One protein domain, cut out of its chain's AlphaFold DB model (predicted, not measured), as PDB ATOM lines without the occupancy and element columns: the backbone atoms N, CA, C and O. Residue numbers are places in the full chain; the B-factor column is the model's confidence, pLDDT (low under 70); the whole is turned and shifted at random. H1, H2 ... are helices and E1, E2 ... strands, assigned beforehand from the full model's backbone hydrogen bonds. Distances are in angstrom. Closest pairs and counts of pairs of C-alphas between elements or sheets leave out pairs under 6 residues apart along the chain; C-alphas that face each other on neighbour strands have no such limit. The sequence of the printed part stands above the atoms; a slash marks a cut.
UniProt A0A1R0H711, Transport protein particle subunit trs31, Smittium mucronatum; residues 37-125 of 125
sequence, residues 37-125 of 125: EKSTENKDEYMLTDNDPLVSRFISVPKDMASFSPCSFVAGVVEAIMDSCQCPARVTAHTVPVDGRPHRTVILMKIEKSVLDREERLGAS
ATOM      1  N   GLU A  37      51.022  21.640  40.345       95.88
ATOM      2  CA  GLU A  37      50.520  23.007  40.261       95.88
ATOM      3  C   GLU A  37      49.002  23.001  40.076       95.88
ATOM      4  O   GLU A  37      48.436  22.109  39.445       95.88
ATOM      5  N   LYS A  38      48.323  24.003  40.634       93.88
ATOM      6  CA  LYS A  38      46.915  24.269  40.335       93.88
ATOM      7  C   LYS A  38      46.846  25.287  39.201       93.88
ATOM      8  O   LYS A  38      47.582  26.270  39.239       93.88
ATOM      9  N   SER A  39      45.965  25.073  38.228       91.38
ATOM     10  CA  SER A  39      45.762  26.037  37.146       91.38
ATOM     11  C   SER A  39      45.261  27.375  37.698       91.38
ATOM     12  O   SER A  39      44.393  27.430  38.575       91.38
ATOM     13  N   THR A  40      45.834  28.467  37.193       89.62
ATOM     14  CA  THR A  40      45.422  29.840  37.522       89.62
ATOM     15  C   THR A  40      44.161  30.256  36.777       89.62
ATOM     16  O   THR A  40      43.439  31.135  37.237       89.62
ATOM     17  N   GLU A  41      43.900  29.627  35.632       90.62
ATOM     18  CA  GLU A  41      42.761  29.924  34.761       90.62
ATOM     19  C   GLU A  41      41.526  29.124  35.185       90.62
ATOM     20  O   GLU A  41      40.421  29.661  35.263       90.62
ATOM     21  N   ASN A  42      41.732  27.851  35.534       91.69
ATOM     22  CA  ASN A  42      40.666  26.884  35.756       91.69
ATOM     23  C   ASN A  42      40.778  26.266  37.153       91.69
ATOM     24  O   ASN A  42      41.717  25.540  37.475       91.69
ATOM     25  N   LYS A  43      39.793  26.537  38.019       89.50
ATOM     26  CA  LYS A  43      39.799  26.048  39.412       89.50
ATOM     27  C   LYS A  43      39.680  24.524  39.524       89.50
ATOM     28  O   LYS A  43      40.019  23.988  40.584       89.50
ATOM     29  N   ASP A  44      39.173  23.880  38.478       93.69
ATOM     30  CA  ASP A  44      38.990  22.438  38.323       93.69
ATOM     31  C   ASP A  44      40.235  21.724  37.782       93.69
ATOM     32  O   ASP A  44      40.219  20.505  37.663       93.69
ATOM     33  N   GLU A  45      41.319  22.441  37.477       96.19
ATOM     34  CA  GLU A  45      42.479  21.863  36.800       96.19
ATOM     35  C   GLU A  45      43.739  21.866  37.665       96.19
ATOM     36  O   GLU A  45      44.119  22.865  38.285       96.19
ATOM     37  N   TYR A  46      44.415  20.721  37.664       97.25
ATOM     38  CA  TYR A  46      45.717  20.505  38.281       97.25
ATOM     39  C   TYR A  46      46.693  19.949  37.247       97.25
ATOM     40  O   TYR A  46      46.311  19.190  36.358       97.25
ATOM     41  N   MET A  47      47.961  20.314  37.373       97.19
ATOM     42  CA  MET A  47      49.031  19.943  36.456       97.19
ATOM     43  C   MET A  47      50.151  19.262  37.231       97.19
ATOM     44  O   MET A  47      50.697  19.836  38.172       97.19
ATOM     45  N   LEU A  48      50.502  18.045  36.829       97.25
ATOM     46  CA  LEU A  48      51.672  17.331  37.326       97.25
ATOM     47  C   LEU A  48      52.731  17.311  36.222       97.25
ATOM     48  O   LEU A  48      52.476  16.795  35.133       97.25
ATOM     49  N   THR A  49      53.906  17.877  36.480       96.56
ATOM     50  CA  THR A  49      54.997  17.933  35.500       96.56
ATOM     51  C   THR A  49      56.030  16.851  35.781       96.56
ATOM     52  O   THR A  49      56.517  16.732  36.905       96.56
ATOM     53  N   ASP A  50      56.434  16.132  34.736       95.00
ATOM     54  CA  ASP A  50      57.647  15.313  34.719       95.00
ATOM     55  C   ASP A  50      58.578  15.816  33.612       95.00
ATOM     56  O   ASP A  50      58.226  15.843  32.430       95.00
ATOM     57  N   ASN A  51      59.766  16.264  33.999       93.94
ATOM     58  CA  ASN A  51      60.742  16.842  33.081       93.94
ATOM     59  C   ASN A  51      61.504  15.794  32.263       93.94
ATOM     60  O   ASN A  51      62.030  16.132  31.201       93.94
ATOM     61  N   ASP A  52      61.577  14.560  32.758       90.69
ATOM     62  CA  ASP A  52      62.289  13.450  32.121       90.69
ATOM     63  C   ASP A  52      61.532  12.135  32.387       90.69
ATOM     64  O   ASP A  52      61.939  11.339  33.244       90.69
ATOM     65  N   PRO A  53      60.384  11.916  31.714       89.25
ATOM     66  CA  PRO A  53      59.569  10.734  31.940       89.25
ATOM     67  C   PRO A  53      60.270   9.490  31.391       89.25
ATOM     68  O   PRO A  53      60.509   9.379  30.183       89.25
ATOM     69  N   LEU A  54      60.496   8.487  32.248       86.69
ATOM     70  CA  LEU A  54      61.161   7.233  31.858       86.69
ATOM     71  C   LEU A  54      60.473   6.531  30.678       86.69
ATOM     72  O   LEU A  54      61.147   5.950  29.832       86.69
ATOM     73  N   VAL A  55      59.141   6.616  30.599       84.25
ATOM     74  CA  VAL A  55      58.343   6.004  29.524       84.25
ATOM     75  C   VAL A  55      58.681   6.613  28.163       84.25
ATOM     76  O   VAL A  55      58.787   5.898  27.171       84.25
ATOM     77  N   SER A  56      58.901   7.927  28.108       81.75
ATOM     78  CA  SER A  56      59.221   8.626  26.859       81.75
ATOM     79  C   SER A  56      60.667   8.435  26.398       81.75
ATOM     80  O   SER A  56      60.934   8.523  25.203       81.75
ATOM     81  N   ARG A  57      61.594   8.097  27.303       78.75
ATOM     82  CA  ARG A  57      63.026   7.954  26.993       78.75
ATOM     83  C   ARG A  57      63.331   6.858  25.966       78.75
ATOM     84  O   ARG A  57      64.333   6.939  25.263       78.75
ATOM     85  N   PHE A  58      62.478   5.839  25.881       76.94
ATOM     86  CA  PHE A  58      62.657   4.697  24.978       76.94
ATOM     87  C   PHE A  58      61.731   4.737  23.757       76.94
ATOM     88  O   PHE A  58      61.735   3.801  22.959       76.94
ATOM     89  N   ILE A  59      60.928   5.797  23.602       80.75
ATOM     90  CA  ILE A  59      59.904   5.895  22.560       80.75
ATOM     91  C   ILE A  59      60.167   7.142  21.719       80.75
ATOM     92  O   ILE A  59      60.062   8.271  22.189       80.75
ATOM     93  N   SER A  60      60.479   6.935  20.442       74.88
ATOM     94  CA  SER A  60      60.543   8.017  19.457       74.88
ATOM     95  C   SER A  60      59.169   8.194  18.827       74.88
ATOM     96  O   SER A  60      58.693   7.293  18.142       74.88
ATOM     97  N   VAL A  61      58.523   9.338  19.064       73.81
ATOM     98  CA  VAL A  61      57.232   9.655  18.440       73.81
ATOM     99  C   VAL A  61      57.484  10.284  17.063       73.81
ATOM    100  O   VAL A  61      58.165  11.312  16.989       73.81
ATOM    101  N   PRO A  62      56.973   9.692  15.968       74.19
ATOM    102  CA  PRO A  62      57.039  10.286  14.636       74.19
ATOM    103  C   PRO A  62      56.349  11.658  14.589       74.19
ATOM    104  O   PRO A  62      55.355  11.886  15.278       74.19
ATOM    105  N   LYS A  63      56.861  12.592  13.775       70.19
ATOM    106  CA  LYS A  63      56.351  13.981  13.716       70.19
ATOM    107  C   LYS A  63      54.886  14.071  13.267       70.19
ATOM    108  O   LYS A  63      54.191  15.015  13.627       70.19
ATOM    109  N   ASP A  64      54.428  13.097  12.495       77.31
ATOM    110  CA  ASP A  64      53.056  12.907  12.024       77.31
ATOM    111  C   ASP A  64      52.097  12.390  13.115       77.31
ATOM    112  O   ASP A  64      50.885  12.531  12.972       77.31
ATOM    113  N   MET A  65      52.616  11.888  14.242       71.81
ATOM    114  CA  MET A  65      51.848  11.494  15.436       71.81
ATOM    115  C   MET A  65      52.046  12.464  16.608       71.81
ATOM    116  O   MET A  65      52.121  12.058  17.766       71.81
ATOM    117  N   ALA A  66      52.103  13.768  16.333       64.88
ATOM    118  CA  ALA A  66      52.334  14.788  17.361       64.88
ATOM    119  C   ALA A  66      51.289  14.795  18.501       64.88
ATOM    120  O   ALA A  66      51.582  15.268  19.597       64.88
ATOM    121  N   SER A  67      50.081  14.269  18.272       68.69
ATOM    122  CA  SER A  67      49.023  14.159  19.288       68.69
ATOM    123  C   SER A  67      49.191  12.973  20.244       68.69
ATOM    124  O   SER A  67      48.507  12.919  21.266       68.69
ATOM    125  N   PHE A  68      50.081  12.021  19.949       72.06
ATOM    126  CA  PHE A  68      50.316  10.858  20.795       72.06
ATOM    127  C   PHE A  68      51.391  11.159  21.845       72.06
ATOM    128  O   PHE A  68      52.562  11.355  21.525       72.06
ATOM    129  N   SER A  69      51.005  11.138  23.123       80.19
ATOM    130  CA  SER A  69      51.963  11.142  24.231       80.19
ATOM    131  C   SER A  69      52.124   9.719  24.775       80.19
ATOM    132  O   SER A  69      51.128   9.139  25.222       80.19
ATOM    133  N   PRO A  70      53.344   9.146  24.827       82.75
ATOM    134  CA  PRO A  70      53.580   7.851  25.473       82.75
ATOM    135  C   PRO A  70      53.175   7.839  26.952       82.75
ATOM    136  O   PRO A  70      52.784   6.814  27.509       82.75
ATOM    137  N   CYS A  71      53.195   9.013  27.579       89.81
ATOM    138  CA  CYS A  71      52.757   9.219  28.949       89.81
ATOM    139  C   CYS A  71      51.231   9.131  29.123       89.81
ATOM    140  O   CYS A  71      50.758   9.201  30.253       89.81
ATOM    141  N   SER A  72      50.449   8.913  28.057       91.69
ATOM    142  CA  SER A  72      49.003   8.645  28.163       91.69
ATOM    143  C   SER A  72      48.718   7.367  28.957       91.69
ATOM    144  O   SER A  72      47.728   7.295  29.679       91.69
ATOM    145  N   PHE A  73      49.623   6.383  28.900       90.81
ATOM    146  CA  PHE A  73      49.574   5.220  29.789       90.81
ATOM    147  C   PHE A  73      49.657   5.638  31.266       90.81
ATOM    148  O   PHE A  73      48.866   5.190  32.092       90.81
ATOM    149  N   VAL A  74      50.584   6.545  31.588       93.69
ATOM    150  CA  VAL A  74      50.767   7.065  32.950       93.69
ATOM    151  C   VAL A  74      49.558   7.898  33.381       93.69
ATOM    152  O   VAL A  74      49.106   7.760  34.514       93.69
ATOM    153  N   ALA A  75      48.984   8.700  32.478       95.50
ATOM    154  CA  ALA A  75      47.741   9.428  32.732       95.50
ATOM    155  C   ALA A  75      46.591   8.486  33.125       95.50
ATOM    156  O   ALA A  75      45.910   8.754  34.108       95.50
ATOM    157  N   GLY A  76      46.436   7.344  32.445       96.19
ATOM    158  CA  GLY A  76      45.435   6.336  32.811       96.19
ATOM    159  C   GLY A  76      45.659   5.722  34.200       96.19
ATOM    160  O   GLY A  76      44.704   5.497  34.939       96.19
ATOM    161  N   VAL A  77      46.918   5.501  34.602       95.75
ATOM    162  CA  VAL A  77      47.245   5.049  35.970       95.75
ATOM    163  C   VAL A  77      46.831   6.101  37.002       95.75
ATOM    164  O   VAL A  77      46.234   5.765  38.023       95.75
ATOM    165  N   VAL A  78      47.123   7.374  36.733       96.50
ATOM    166  CA  VAL A  78      46.734   8.501  37.593       96.50
ATOM    167  C   VAL A  78      45.211   8.615  37.701       96.50
ATOM    168  O   VAL A  78      44.692   8.759  38.807       96.50
ATOM    169  N   GLU A  79      44.499   8.490  36.580       97.12
ATOM    170  CA  GLU A  79      43.034   8.502  36.524       97.12
ATOM    171  C   GLU A  79      42.427   7.397  37.393       97.12
ATOM    172  O   GLU A  79      41.594   7.674  38.254       97.12
ATOM    173  N   ALA A  80      42.921   6.163  37.258       96.44
ATOM    174  CA  ALA A  80      42.442   5.024  38.038       96.44
ATOM    175  C   ALA A  80      42.668   5.194  39.553       96.44
ATOM    176  O   ALA A  80      41.828   4.791  40.363       96.44
ATOM    177  N   ILE A  81      43.792   5.797  39.960       94.62
ATOM    178  CA  ILE A  81      44.074   6.085  41.375       94.62
ATOM    179  C   ILE A  81      43.101   7.139  41.906       94.62
ATOM    180  O   ILE A  81      42.539   6.965  42.988       94.62
ATOM    181  N   MET A  82      42.877   8.214  41.151       94.25
ATOM    182  CA  MET A  82      41.943   9.269  41.540       94.25
ATOM    183  C   MET A  82      40.504   8.757  41.656       94.25
ATOM    184  O   MET A  82      39.835   9.058  42.650       94.25
ATOM    185  N   ASP A  83      40.058   7.925  40.715       94.38
ATOM    186  CA  ASP A  83      38.750   7.267  40.772       94.38
ATOM    187  C   ASP A  83      38.623   6.365  42.013       94.38
ATOM    188  O   ASP A  83      37.684   6.490  42.805       94.38
ATOM    189  N   SER A  84      39.652   5.557  42.295       91.94
ATOM    190  CA  SER A  84      39.713   4.698  43.490       91.94
ATOM    191  C   SER A  84      39.666   5.488  44.810       91.94
ATOM    192  O   SER A  84      39.153   5.001  45.824       91.94
ATOM    193  N   CYS A  85      40.172   6.723  44.811       91.25
ATOM    194  CA  CYS A  85      40.117   7.653  45.942       91.25
ATOM    195  C   CYS A  85      38.793   8.435  46.038       91.25
ATOM    196  O   CYS A  85      38.652   9.293  46.910       91.25
ATOM    197  N   GLN A  86      37.804   8.136  45.188       91.88
ATOM    198  CA  GLN A  86      36.554   8.893  45.055       91.88
ATOM    199  C   GLN A  86      36.782  10.368  44.708       91.88
ATOM    200  O   GLN A  86      36.033  11.238  45.159       91.88
ATOM    201  N   CYS A  87      37.822  10.658  43.934       93.94
ATOM    202  CA  CYS A  87      38.102  11.970  43.366       93.94
ATOM    203  C   CYS A  87      38.123  11.863  41.834       93.94
ATOM    204  O   CYS A  87      39.155  12.182  41.246       93.94
ATOM    205  N   PRO A  88      37.040  11.381  41.185       95.81
ATOM    206  CA  PRO A  88      37.017  11.192  39.740       95.81
ATOM    207  C   PRO A  88      37.400  12.478  39.004       95.81
ATOM    208  O   PRO A  88      37.047  13.598  39.395       95.81
ATOM    209  N   ALA A  89      38.182  12.295  37.950       96.69
ATOM    210  CA  ALA A  89      38.759  13.366  37.166       96.69
ATOM    211  C   ALA A  89      39.172  12.821  35.804       96.69
ATOM    212  O   ALA A  89      39.596  11.675  35.688       96.69
ATOM    213  N   ARG A  90      39.105  13.669  34.782       97.06
ATOM    214  CA  ARG A  90      39.623  13.343  33.456       97.06
ATOM    215  C   ARG A  90      41.113  13.643  33.417       97.06
ATOM    216  O   ARG A  90      41.500  14.778  33.711       97.06
ATOM    217  N   VAL A  91      41.933  12.671  33.020       97.44
ATOM    218  CA  VAL A  91      43.389  12.840  32.988       97.44
ATOM    219  C   VAL A  91      43.922  12.735  31.567       97.44
ATOM    220  O   VAL A  91      43.620  11.801  30.830       97.44
ATOM    221  N   THR A  92      44.742  13.699  31.161       95.69
ATOM    222  CA  THR A  92      45.388  13.709  29.842       95.69
ATOM    223  C   THR A  92      46.880  13.980  29.973       95.69
ATOM    224  O   THR A  92      47.321  14.672  30.886       95.69
ATOM    225  N   ALA A  93      47.678  13.425  29.060       94.12
ATOM    226  CA  ALA A  93      49.116  13.666  28.998       94.12
ATOM    227  C   ALA A  93      49.466  14.513  27.774       94.12
ATOM    228  O   ALA A  93      49.052  14.210  26.654       94.12
ATOM    229  N   HIS A  94      50.277  15.545  27.989       91.50
ATOM    230  CA  HIS A  94      50.726  16.466  26.953       91.50
ATOM    231  C   HIS A  94      52.242  16.603  27.008       91.50
ATOM    232  O   HIS A  94      52.803  16.985  28.034       91.50
ATOM    233  N   THR A  95      52.915  16.314  25.900       90.12
ATOM    234  CA  THR A  95      54.348  16.592  25.774       90.12
ATOM    235  C   THR A  95      54.522  18.081  25.488       90.12
ATOM    236  O   THR A  95      54.039  18.575  24.472       90.12
ATOM    237  N   VAL A  96      55.195  18.797  26.387       90.00
ATOM    238  CA  VAL A  96      55.451  20.240  26.303       90.00
ATOM    239  C   VAL A  96      56.962  20.465  26.397       90.00
ATOM    240  O   VAL A  96      57.473  20.719  27.495       90.00
ATOM    241  N   PRO A  97      57.687  20.336  25.267       88.88
ATOM    242  CA  PRO A  97      59.133  20.501  25.226       88.88
ATOM    243  C   PRO A  97      59.544  21.889  25.718       88.88
ATOM    244  O   PRO A  97      58.945  22.895  25.342       88.88
ATOM    245  N   VAL A  98      60.592  21.941  26.534       91.88
ATOM    246  CA  VAL A  98      61.268  23.187  26.922       91.88
ATOM    247  C   VAL A  98      62.767  23.029  26.706       91.88
ATOM    248  O   VAL A  98      63.247  21.913  26.484       91.88
ATOM    249  N   ASP A  99      63.508  24.134  26.754       91.75
ATOM    250  CA  ASP A  99      64.951  24.093  26.525       91.75
ATOM    251  C   ASP A  99      65.646  23.122  27.499       91.75
ATOM    252  O   ASP A  99      65.345  23.076  28.695       91.75
ATOM    253  N   GLY A 100      66.505  22.260  26.954       89.69
ATOM    254  CA  GLY A 100      67.147  21.158  27.679       89.69
ATOM    255  C   GLY A 100      66.244  19.983  28.097       89.69
ATOM    256  O   GLY A 100      66.757  19.017  28.661       89.69
ATOM    257  N   ARG A 101      64.925  20.013  27.841       90.06
ATOM    258  CA  ARG A 101      63.963  18.956  28.234       90.06
ATOM    259  C   ARG A 101      62.958  18.660  27.109       90.06
ATOM    260  O   ARG A 101      61.791  19.061  27.189       90.06
ATOM    261  N   PRO A 102      63.376  17.932  26.057       87.94
ATOM    262  CA  PRO A 102      62.541  17.674  24.880       87.94
ATOM    263  C   PRO A 102      61.335  16.769  25.167       87.94
ATOM    264  O   PRO A 102      60.343  16.817  24.448       87.94
ATOM    265  N   HIS A 103      61.412  15.958  26.222       88.81
ATOM    266  CA  HIS A 103      60.372  15.000  26.597       88.81
ATOM    267  C   HIS A 103      59.542  15.440  27.805       88.81
ATOM    268  O   HIS A 103      58.744  14.653  28.320       88.81
ATOM    269  N   ARG A 104      59.705  16.694  28.256       92.31
ATOM    270  CA  ARG A 104      58.922  17.231  29.367       92.31
ATOM    271  C   ARG A 104      57.438  16.994  29.100       92.31
ATOM    272  O   ARG A 104      56.911  17.376  28.058       92.31
ATOM    273  N   THR A 105      56.777  16.353  30.051       92.69
ATOM    274  CA  THR A 105      55.368  15.987  29.971       92.69
ATOM    275  C   THR A 105      54.604  16.658  31.099       92.69
ATOM    276  O   THR A 105      55.049  16.674  32.245       92.69
ATOM    277  N   VAL A 106      53.430  17.180  30.768       95.31
ATOM    278  CA  VAL A 106      52.439  17.669  31.720       95.31
ATOM    279  C   VAL A 106      51.253  16.716  31.709       95.31
ATOM    280  O   VAL A 106      50.670  16.445  30.659       95.31
ATOM    281  N   ILE A 107      50.902  16.206  32.882       96.50
ATOM    282  CA  ILE A 107      49.685  15.436  33.109       96.50
ATOM    283  C   ILE A 107      48.646  16.399  33.666       96.50
ATOM    284  O   ILE A 107      48.782  16.900  34.784       96.50
ATOM    285  N   LEU A 108      47.640  16.689  32.850       96.88
ATOM    286  CA  LEU A 108      46.527  17.556  33.195       96.88
ATOM    287  C   LEU A 108      45.425  16.711  33.825       96.88
ATOM    288  O   LEU A 108      44.991  15.716  33.252       96.88
ATOM    289  N   MET A 109      44.973  17.120  35.001       97.50
ATOM    290  CA  MET A 109      43.908  16.475  35.760       97.50
ATOM    291  C   MET A 109      42.770  17.474  35.904       97.50
ATOM    292  O   MET A 109      42.900  18.468  36.623       97.50
ATOM    293  N   LYS A 110      41.666  17.215  35.207       97.50
ATOM    294  CA  LYS A 110      40.451  18.023  35.264       97.50
ATOM    295  C   LYS A 110      39.448  17.348  36.192       97.50
ATOM    296  O   LYS A 110      38.851  16.331  35.837       97.50
ATOM    297  N   ILE A 111      39.318  17.890  37.394       96.81
ATOM    298  CA  ILE A 111      38.505  17.346  38.480       96.81
ATOM    299  C   ILE A 111      37.020  17.487  38.146       96.81
ATOM    300  O   ILE A 111      36.573  18.535  37.675       96.81
ATOM    301  N   GLU A 112      36.234  16.446  38.412       96.44
ATOM    302  CA  GLU A 112      34.791  16.535  38.221       96.44
ATOM    303  C   GLU A 112      34.149  17.560  39.158       96.44
ATOM    304  O   GLU A 112      34.491  17.680  40.337       96.44
ATOM    305  N   LYS A 113      33.127  18.254  38.649       95.00
ATOM    306  CA  LYS A 113      32.371  19.246  39.422       95.00
ATOM    307  C   LYS A 113      31.820  18.678  40.736       95.00
ATOM    308  O   LYS A 113      31.887  19.343  41.761       95.00
ATOM    309  N   SER A 114      31.345  17.432  40.719       94.00
ATOM    310  CA  SER A 114      30.829  16.716  41.897       94.00
ATOM    311  C   SER A 114      31.841  16.657  43.052       94.00
ATOM    312  O   SER A 114      31.470  16.767  44.223       94.00
ATOM    313  N   VAL A 115      33.129  16.519  42.729       94.38
ATOM    314  CA  VAL A 115      34.232  16.458  43.693       94.38
ATOM    315  C   VAL A 115      34.557  17.847  44.229       94.38
ATOM    316  O   VAL A 115      34.799  17.990  45.426       94.38
ATOM    317  N   LEU A 116      34.520  18.874  43.378       92.56
ATOM    318  CA  LEU A 116      34.740  20.264  43.789       92.56
ATOM    319  C   LEU A 116      33.644  20.744  44.743       92.56
ATOM    320  O   LEU A 116      33.954  21.286  45.803       92.56
ATOM    321  N   ASP A 117      32.382  20.457  44.419       93.31
ATOM    322  CA  ASP A 117      31.233  20.766  45.276       93.31
ATOM    323  C   ASP A 117      31.361  20.064  46.645       93.31
ATOM    324  O   ASP A 117      30.968  20.602  47.682       93.31
ATOM    325  N   ARG A 118      31.934  18.849  46.675       92.50
ATOM    326  CA  ARG A 118      32.234  18.122  47.921       92.50
ATOM    327  C   ARG A 118      33.385  18.760  48.698       92.50
ATOM    328  O   ARG A 118      33.274  18.895  49.915       92.50
ATOM    329  N   GLU A 119      34.478  19.125  48.031       90.06
ATOM    330  CA  GLU A 119      35.627  19.795  48.656       90.06
ATOM    331  C   GLU A 119      35.221  21.112  49.318       90.06
ATOM    332  O   GLU A 119      35.667  21.386  50.429       90.06
ATOM    333  N   GLU A 120      34.347  21.895  48.684       89.94
ATOM    334  CA  GLU A 120      33.841  23.150  49.248       89.94
ATOM    335  C   GLU A 120      33.062  22.912  50.549       89.94
ATOM    336  O   GLU A 120      33.324  23.565  51.560       89.94
ATOM    337  N   ARG A 121      32.181  21.902  50.578       88.81
ATOM    338  CA  ARG A 121      31.435  21.521  51.793       88.81
ATOM    339  C   ARG A 121      32.343  21.046  52.926       88.81
ATOM    340  O   ARG A 121      32.047  21.314  54.083       88.81
ATOM    341  N   LEU A 122      33.427  20.343  52.596       83.75
ATOM    342  CA  LEU A 122      34.418  19.849  53.561       83.75
ATOM    343  C   LEU A 122      35.437  20.918  53.989       83.75
ATOM    344  O   LEU A 122      36.161  20.714  54.959       83.75
ATOM    345  N   GLY A 123      35.567  22.008  53.232       72.56
ATOM    346  CA  GLY A 123      36.409  23.158  53.569       72.56
ATOM    347  C   GLY A 123      35.687  24.219  54.402       72.56
ATOM    348  O   GLY A 123      36.346  25.058  55.006       72.56
ATOM    349  N   ALA A 124      34.353  24.173  54.448       54.72
ATOM    350  CA  ALA A 124      33.505  25.061  55.243       54.72
ATOM    351  C   ALA A 124      33.329  24.617  56.714       54.72
ATOM    352  O   ALA A 124      32.507  25.193  57.426       54.72
ATOM    353  N   SER A 125      34.077  23.600  57.159       40.53
ATOM    354  CA  SER A 125      34.071  23.047  58.523       40.53
ATOM    355  C   SER A 125      35.413  23.215  59.217       40.53
ATOM    356  O   SER A 125      36.424  22.854  58.567       40.53
TER     357      SER A 125
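What this domain is: This is residues 37 to 125 of the 125 residues of the protein "Transport protein particle subunit trs31" of Smittium mucronatum (UniProt A0A1R0H711). A three-stranded antiparallel sheet, order E1, E3, E2, has the long helix H2 along one face, making two layers; H1 and a loop lie off one end, H3 off the other, where residues 120 to 125 stick out. The printed part has 89 residues, with E1, H1, H2, E2, E3, H3 along the chain, class mixed. It is only just loose, close to compact, radius of gyration of the C-alphas 15.0 A, spans 49 by 25 by 21 A.

How they stand to each other: Start at inner strand E3, residues 105 to 111. Edge strand E1, residues 45 to 50, is antiparallel to it; N 48 and O 107 are 2.9 A apart. E2, residues 89 to 95, forms a hairpin with E3; N 92 and O 108 are 2.9 A apart. H2, residues 72 to 84, is on the sheet, height 8.7 A; its closest C-alphas to E2 are Ser 72 and Ala 93, 5.1 A. H1, residues 54 to 57, and H3, residues 113 to 123, are not on it. In H2 and H3 every O i to N i+4 pair is within hydrogen-bond range; H1 is too short for one. E1, H1, H2, E2 form a split strand-helix-strand unit, two same-way strands with helices between and E3 between them in the sheet, its crossover right-handed.

Where its parts are: Find C-alpha 45 at (42.479, 21.863, 36.800), where E1 begins; H2 runs 18.4 A, E2 19.6 A, E3 18.9 A. H3 ends at C-alpha 123, (36.409, 23.158, 53.569).

The domain as a whole: The printed part has no cut; the farthest C-alphas, Asp 64 and Ser 125, are 51.2 A apart. The link H1 to H2 is long. Look for pLDDT under 70 at residues 66 to 67 and 124 to 125.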